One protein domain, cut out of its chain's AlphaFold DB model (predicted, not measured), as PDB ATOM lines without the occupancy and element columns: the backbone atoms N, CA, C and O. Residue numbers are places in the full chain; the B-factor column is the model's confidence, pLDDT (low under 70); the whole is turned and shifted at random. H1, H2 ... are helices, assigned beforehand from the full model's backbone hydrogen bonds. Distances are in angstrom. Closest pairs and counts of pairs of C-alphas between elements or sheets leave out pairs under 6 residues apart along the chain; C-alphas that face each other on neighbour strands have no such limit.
ATOM      1  N   SER A   2      44.740  47.198 -49.942       56.62
ATOM      2  CA  SER A   2      45.531  47.599 -48.760       56.62
ATOM      3  C   SER A   2      46.503  46.539 -48.215       56.62
ATOM      4  O   SER A   2      47.570  46.888 -47.717       56.62
ATOM      5  N   PHE A   3      46.182  45.244 -48.331       58.34
ATOM      6  CA  PHE A   3      47.137  44.166 -48.026       58.34
ATOM      7  C   PHE A   3      48.300  44.107 -49.027       58.34
ATOM      8  O   PHE A   3      49.426  43.863 -48.611       58.34
ATOM      9  N   ARG A   4      48.040  44.395 -50.311       60.97
ATOM     10  CA  ARG A   4      49.059  44.469 -51.368       60.97
ATOM     11  C   ARG A   4      50.010  45.641 -51.100       60.97
ATOM     12  O   ARG A   4      51.208  45.427 -50.993       60.97
ATOM     13  N   TYR A   5      49.456  46.817 -50.797       63.47
ATOM     14  CA  TYR A   5      50.211  47.996 -50.364       63.47
ATOM     15  C   TYR A   5      51.086  47.733 -49.122       63.47
ATOM     16  O   TYR A   5      52.233  48.170 -49.057       63.47
ATOM     17  N   LEU A   6      50.579  46.992 -48.126       63.56
ATOM     18  CA  LEU A   6      51.349  46.632 -46.927       63.56
ATOM     19  C   LEU A   6      52.482  45.629 -47.205       63.56
ATOM     20  O   LEU A   6      53.511  45.702 -46.534       63.56
ATOM     21  N   GLU A   7      52.310  44.694 -48.143       64.19
ATOM     22  CA  GLU A   7      53.384  43.783 -48.566       64.19
ATOM     23  C   GLU A   7      54.431  44.493 -49.427       64.19
ATOM     24  O   GLU A   7      55.624  44.373 -49.167       64.19
ATOM     25  N   GLU A   8      54.007  45.309 -50.384       67.25
ATOM     26  CA  GLU A   8      54.902  46.058 -51.271       67.25
ATOM     27  C   GLU A   8      55.709  47.121 -50.503       67.25
ATOM     28  O   GLU A   8      56.908  47.282 -50.738       67.25
ATOM     29  N   ARG A   9      55.115  47.762 -49.483       62.25
ATOM     30  CA  ARG A   9      55.840  48.659 -48.565       62.25
ATOM     31  C   ARG A   9      56.900  47.925 -47.735       62.25
ATOM     32  O   ARG A   9      57.929  48.517 -47.419       62.25
ATOM     33  N   LYS A  10      56.686  46.650 -47.379       68.56
ATOM     34  CA  LYS A  10      57.711  45.821 -46.708       68.56
ATOM     35  C   LYS A  10      58.873  45.463 -47.633       68.56
ATOM     36  O   LYS A  10      59.957  45.183 -47.138       68.56
ATOM     37  N   CYS A  11      58.650  45.488 -48.943       70.88
ATOM     38  CA  CYS A  11      59.672  45.281 -49.963       70.88
ATOM     39  C   CYS A  11      60.332  46.592 -50.428       70.88
ATOM     40  O   CYS A  11      61.006  46.588 -51.453       70.88
ATOM     41  N   HIS A  12      60.139  47.702 -49.699       69.25
ATOM     42  CA  HIS A  12      60.681  49.029 -50.023       69.25
ATOM     43  C   HIS A  12      60.304  49.549 -51.419       69.25
ATOM     44  O   HIS A  12      61.055  50.307 -52.027       69.25
ATOM     45  N   VAL A  13      59.134  49.158 -51.930       73.56
ATOM     46  CA  VAL A  13      58.595  49.746 -53.157       73.56
ATOM     47  C   VAL A  13      58.089  51.150 -52.835       73.56
ATOM     48  O   VAL A  13      57.234  51.326 -51.960       73.56
ATOM     49  N   ASP A  14      58.631  52.150 -53.528       70.94
ATOM     50  CA  ASP A  14      58.176  53.528 -53.405       70.94
ATOM     51  C   ASP A  14      56.840  53.723 -54.120       70.94
ATOM     52  O   ASP A  14      56.643  53.315 -55.263       70.94
ATOM     53  N   PHE A  15      55.925  54.388 -53.422       71.62
ATOM     54  CA  PHE A  15      54.613  54.752 -53.936       71.62
ATOM     55  C   PHE A  15      54.503  56.259 -54.064       71.62
ATOM     56  O   PHE A  15      54.910  57.000 -53.153       71.62
ATOM     57  N   ASP A  16      53.872  56.690 -55.151       80.25
ATOM     58  CA  ASP A  16      53.400  58.057 -55.272       80.25
ATOM     59  C   ASP A  16      52.352  58.378 -54.189       80.25
ATOM     60  O   ASP A  16      51.815  57.515 -53.480       80.25
ATOM     61  N   GLU A  17      52.119  59.669 -53.991       78.94
ATOM     62  CA  GLU A  17      51.226  60.158 -52.944       78.94
ATOM     63  C   GLU A  17      49.772  59.723 -53.170       78.94
ATOM     64  O   GLU A  17      49.050  59.438 -52.213       78.94
ATOM     65  N   PHE A  18      49.372  59.565 -54.433       82.38
ATOM     66  CA  PHE A  18      48.038  59.121 -54.816       82.38
ATOM     67  C   PHE A  18      47.756  57.685 -54.348       82.38
ATOM     68  O   PHE A  18      46.784  57.453 -53.625       82.38
ATOM     69  N   VAL A  19      48.639  56.731 -54.661       75.44
ATOM     70  CA  VAL A  19      48.477  55.316 -54.293       75.44
ATOM     71  C   VAL A  19      48.538  55.124 -52.775       75.44
ATOM     72  O   VAL A  19      47.838  54.267 -52.221       75.44
ATOM     73  N   LYS A  20      49.318  55.951 -52.062       75.44
ATOM     74  CA  LYS A  20      49.325  55.972 -50.589       75.44
ATOM     75  C   LYS A  20      47.958  56.367 -50.030       75.44
ATOM     76  O   LYS A  20      47.427  55.657 -49.174       75.44
ATOM     77  N   VAL A  21      47.384  57.469 -50.514       82.12
ATOM     78  CA  VAL A  21      46.070  57.963 -50.070       82.12
ATOM     79  C   VAL A  21      44.969  56.955 -50.397       82.12
ATOM     80  O   VAL A  21      44.159  56.624 -49.529       82.12
ATOM     81  N   GLU A  22      44.969  56.398 -51.609       80.25
ATOM     82  CA  GLU A  22      43.994  55.391 -52.033       80.25
ATOM     83  C   GLU A  22      44.063  54.127 -51.160       80.25
ATOM     84  O   GLU A  22      43.039  53.628 -50.686       80.25
ATOM     85  N   SER A  23      45.271  53.649 -50.858       74.12
ATOM     86  CA  SER A  23      45.475  52.452 -50.035       74.12
ATOM     87  C   SER A  23      45.020  52.639 -48.584       74.12
ATOM     88  O   SER A  23      44.428  51.718 -48.003       74.12
ATOM     89  N   ILE A  24      45.255  53.826 -48.005       78.00
ATOM     90  CA  ILE A  24      44.783  54.210 -46.664       78.00
ATOM     91  C   ILE A  24      43.254  54.305 -46.639       78.00
ATOM     92  O   ILE A  24      42.618  53.766 -45.727       78.00
ATOM     93  N   ASN A  25      42.652  54.934 -47.649       82.62
ATOM     94  CA  ASN A  25      41.198  55.052 -47.761       82.62
ATOM     95  C   ASN A  25      40.535  53.680 -47.936       82.62
ATOM     96  O   ASN A  25      39.546  53.374 -47.264       82.62
ATOM     97  N   SER A  26      41.121  52.820 -48.769       77.81
ATOM     98  CA  SER A  26      40.675  51.439 -48.970       77.81
ATOM     99  C   SER A  26      40.740  50.631 -47.666       77.81
ATOM    100  O   SER A  26      39.777  49.946 -47.318       77.81
ATOM    101  N   TRP A  27      41.815  50.785 -46.880       77.19
ATOM    102  CA  TRP A  27      41.973  50.093 -45.594       77.19
ATOM    103  C   TRP A  27      40.924  50.560 -44.593       77.19
ATOM    104  O   TRP A  27      40.238  49.749 -43.974       77.19
ATOM    105  N   THR A  28      40.770  51.878 -44.473       79.94
ATOM    106  CA  THR A  28      39.823  52.506 -43.548       79.94
ATOM    107  C   THR A  28      38.394  52.081 -43.869       79.94
ATOM    108  O   THR A  28      37.653  51.676 -42.972       79.94
ATOM    109  N   THR A  29      38.027  52.079 -45.152       82.81
ATOM    110  CA  THR A  29      36.712  51.616 -45.618       82.81
ATOM    111  C   THR A  29      36.516  50.136 -45.316       82.81
ATOM    112  O   THR A  29      35.502  49.753 -44.743       82.81
ATOM    113  N   SER A  30      37.507  49.294 -45.624       75.75
ATOM    114  CA  SER A  30      37.430  47.852 -45.380       75.75
ATOM    115  C   SER A  30      37.272  47.513 -43.893       75.75
ATOM    116  O   SER A  30      36.439  46.675 -43.540       75.75
ATOM    117  N   VAL A  31      38.013  48.189 -43.007       78.25
ATOM    118  CA  VAL A  31      37.881  48.025 -41.551       78.25
ATOM    119  C   VAL A  31      36.506  48.490 -41.083       78.25
ATOM    120  O   VAL A  31      35.852  47.770 -40.332       78.25
ATOM    121  N   THR A  32      36.041  49.648 -41.557       84.06
ATOM    122  CA  THR A  32      34.719  50.193 -41.208       84.06
ATOM    123  C   THR A  32      33.606  49.226 -41.609       84.06
ATOM    124  O   THR A  32      32.761  48.882 -40.783       84.06
ATOM    125  N   GLU A  33      33.641  48.709 -42.836       81.06
ATOM    126  CA  GLU A  33      32.667  47.736 -43.329       81.06
ATOM    127  C   GLU A  33      32.745  46.397 -42.588       81.06
ATOM    128  O   GLU A  33      31.714  45.809 -42.262       81.06
ATOM    129  N   SER A  34      33.949  45.942 -42.234       75.31
ATOM    130  CA  SER A  34      34.138  44.725 -41.435       75.31
ATOM    131  C   SER A  34      33.558  44.876 -40.028       75.31
ATOM    132  O   SER A  34      32.865  43.982 -39.548       75.31
ATOM    133  N   VAL A  35      33.789  46.020 -39.376       81.88
ATOM    134  CA  VAL A  35      33.202  46.351 -38.068       81.88
ATOM    135  C   VAL A  35      31.681  46.469 -38.177       81.88
ATOM    136  O   VAL A  35      30.969  45.955 -37.316       81.88
ATOM    137  N   ARG A  36      31.166  47.086 -39.248       86.31
ATOM    138  CA  ARG A  36      29.726  47.183 -39.526       86.31
ATOM    139  C   ARG A  36      29.091  45.802 -39.671       86.31
ATOM    140  O   ARG A  36      28.069  45.546 -39.038       86.31
ATOM    141  N   LEU A  37      29.712  44.910 -40.442       83.25
ATOM    142  CA  LEU A  37      29.274  43.524 -40.591       83.25
ATOM    143  C   LEU A  37      29.315  42.782 -39.253       83.25
ATOM    144  O   LEU A  37      28.363  42.089 -38.911       83.25
ATOM    145  N   LEU A  38      30.383  42.946 -38.474       80.94
ATOM    146  CA  LEU A  38      30.538  42.272 -37.186       80.94
ATOM    147  C   LEU A  38      29.471  42.739 -36.187       80.94
ATOM    148  O   LEU A  38      28.830  41.911 -35.547       80.94
ATOM    149  N   HIS A  39      29.196  44.043 -36.122       84.31
ATOM    150  CA  HIS A  39      28.080  44.583 -35.346       84.31
ATOM    151  C   HIS A  39      26.719  44.100 -35.845       84.31
ATOM    152  O   HIS A  39      25.853  43.814 -35.026       84.31
ATOM    153  N   PHE A  40      26.516  44.011 -37.161       87.12
ATOM    154  CA  PHE A  40      25.292  43.450 -37.725       87.12
ATOM    155  C   PHE A  40      25.105  41.997 -37.275       87.12
ATOM    156  O   PHE A  40      24.060  41.670 -36.727       87.12
ATOM    157  N   VAL A  41      26.138  41.160 -37.405       79.25
ATOM    158  CA  VAL A  41      26.112  39.749 -36.990       79.25
ATOM    159  C   VAL A  41      25.872  39.602 -35.487       79.25
ATOM    160  O   VAL A  41      25.071  38.764 -35.093       79.25
ATOM    161  N   LEU A  42      26.507  40.424 -34.645       79.69
ATOM    162  CA  LEU A  42      26.303  40.402 -33.189       79.69
ATOM    163  C   LEU A  42      24.891  40.832 -32.762       79.69
ATOM    164  O   LEU A  42      24.461  40.476 -31.670       79.69
ATOM    165  N   LYS A  43      24.197  41.620 -33.591       84.69
ATOM    166  CA  LYS A  43      22.813  42.057 -33.357       84.69
ATOM    167  C   LYS A  43      21.774  41.075 -33.886       84.69
ATOM    168  O   LYS A  43      20.595  41.248 -33.586       84.69
ATOM    169  N   LEU A  44      22.171  40.098 -34.700       78.88
ATOM    170  CA  LEU A  44      21.253  39.052 -35.125       78.88
ATOM    171  C   LEU A  44      20.941  38.165 -33.922       78.88
ATOM    172  O   LEU A  44      21.848  37.645 -33.271       78.88
ATOM    173  N   GLU A  45      19.650  37.977 -33.661       74.25
ATOM    174  CA  GLU A  45      19.181  36.940 -32.748       74.25
ATOM    175  C   GLU A  45      19.802  35.591 -33.156       74.25
ATOM    176  O   GLU A  45      19.866  35.285 -34.358       74.25
TER     177      GLU A  45
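AT A GLANCE: This is residues 2 to 45 of the 305 residues of the protein "Hypothetical protein" of Rotaria sp. Silwood2 (UniProt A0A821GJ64). A hook: a short helix, H1, folds back through residues 11 to 16 over the first part of one long straight helix, H2, meeting it with its beginning. H2 makes the long axis, and residues 31 to 45 stick out as a bare arm. The printed part has 44 residues with two named helices, H1 then H2, and no named strand; the class is all helix. It is only just extended, close to loose, with a radius of gyration of the C-alphas of 14.3 A and spans of 47 by 18 by 7 A.

IN THESE COORDINATES: H1 is residues 2 to 10, from C-alpha 2 at (45.531, 47.599, -48.760). H2 is residues 17 to 43, 39.0 A long, ending at C-alpha 43 at (22.813, 42.057, -33.357).

HOW THE PARTS SIT: H1 and H2 touch, H2 with residues 23 to 27 alone; the closest C-alphas, those of Ser 2 and Ser 23, are 5.0 A apart. They run opposite ways at a steep tilt of 48 degrees. In H1 and H2 every O i to N i+4 pair is within hydrogen-bond range.

THE WHOLE: The two farthest C-alphas, those of Asp 14 and Glu 45, are 47.1 A apart. The printed part has no cut, and the link from H1 to H2 is short. Residues 2 to 10 and residue 12 have pLDDT under 70.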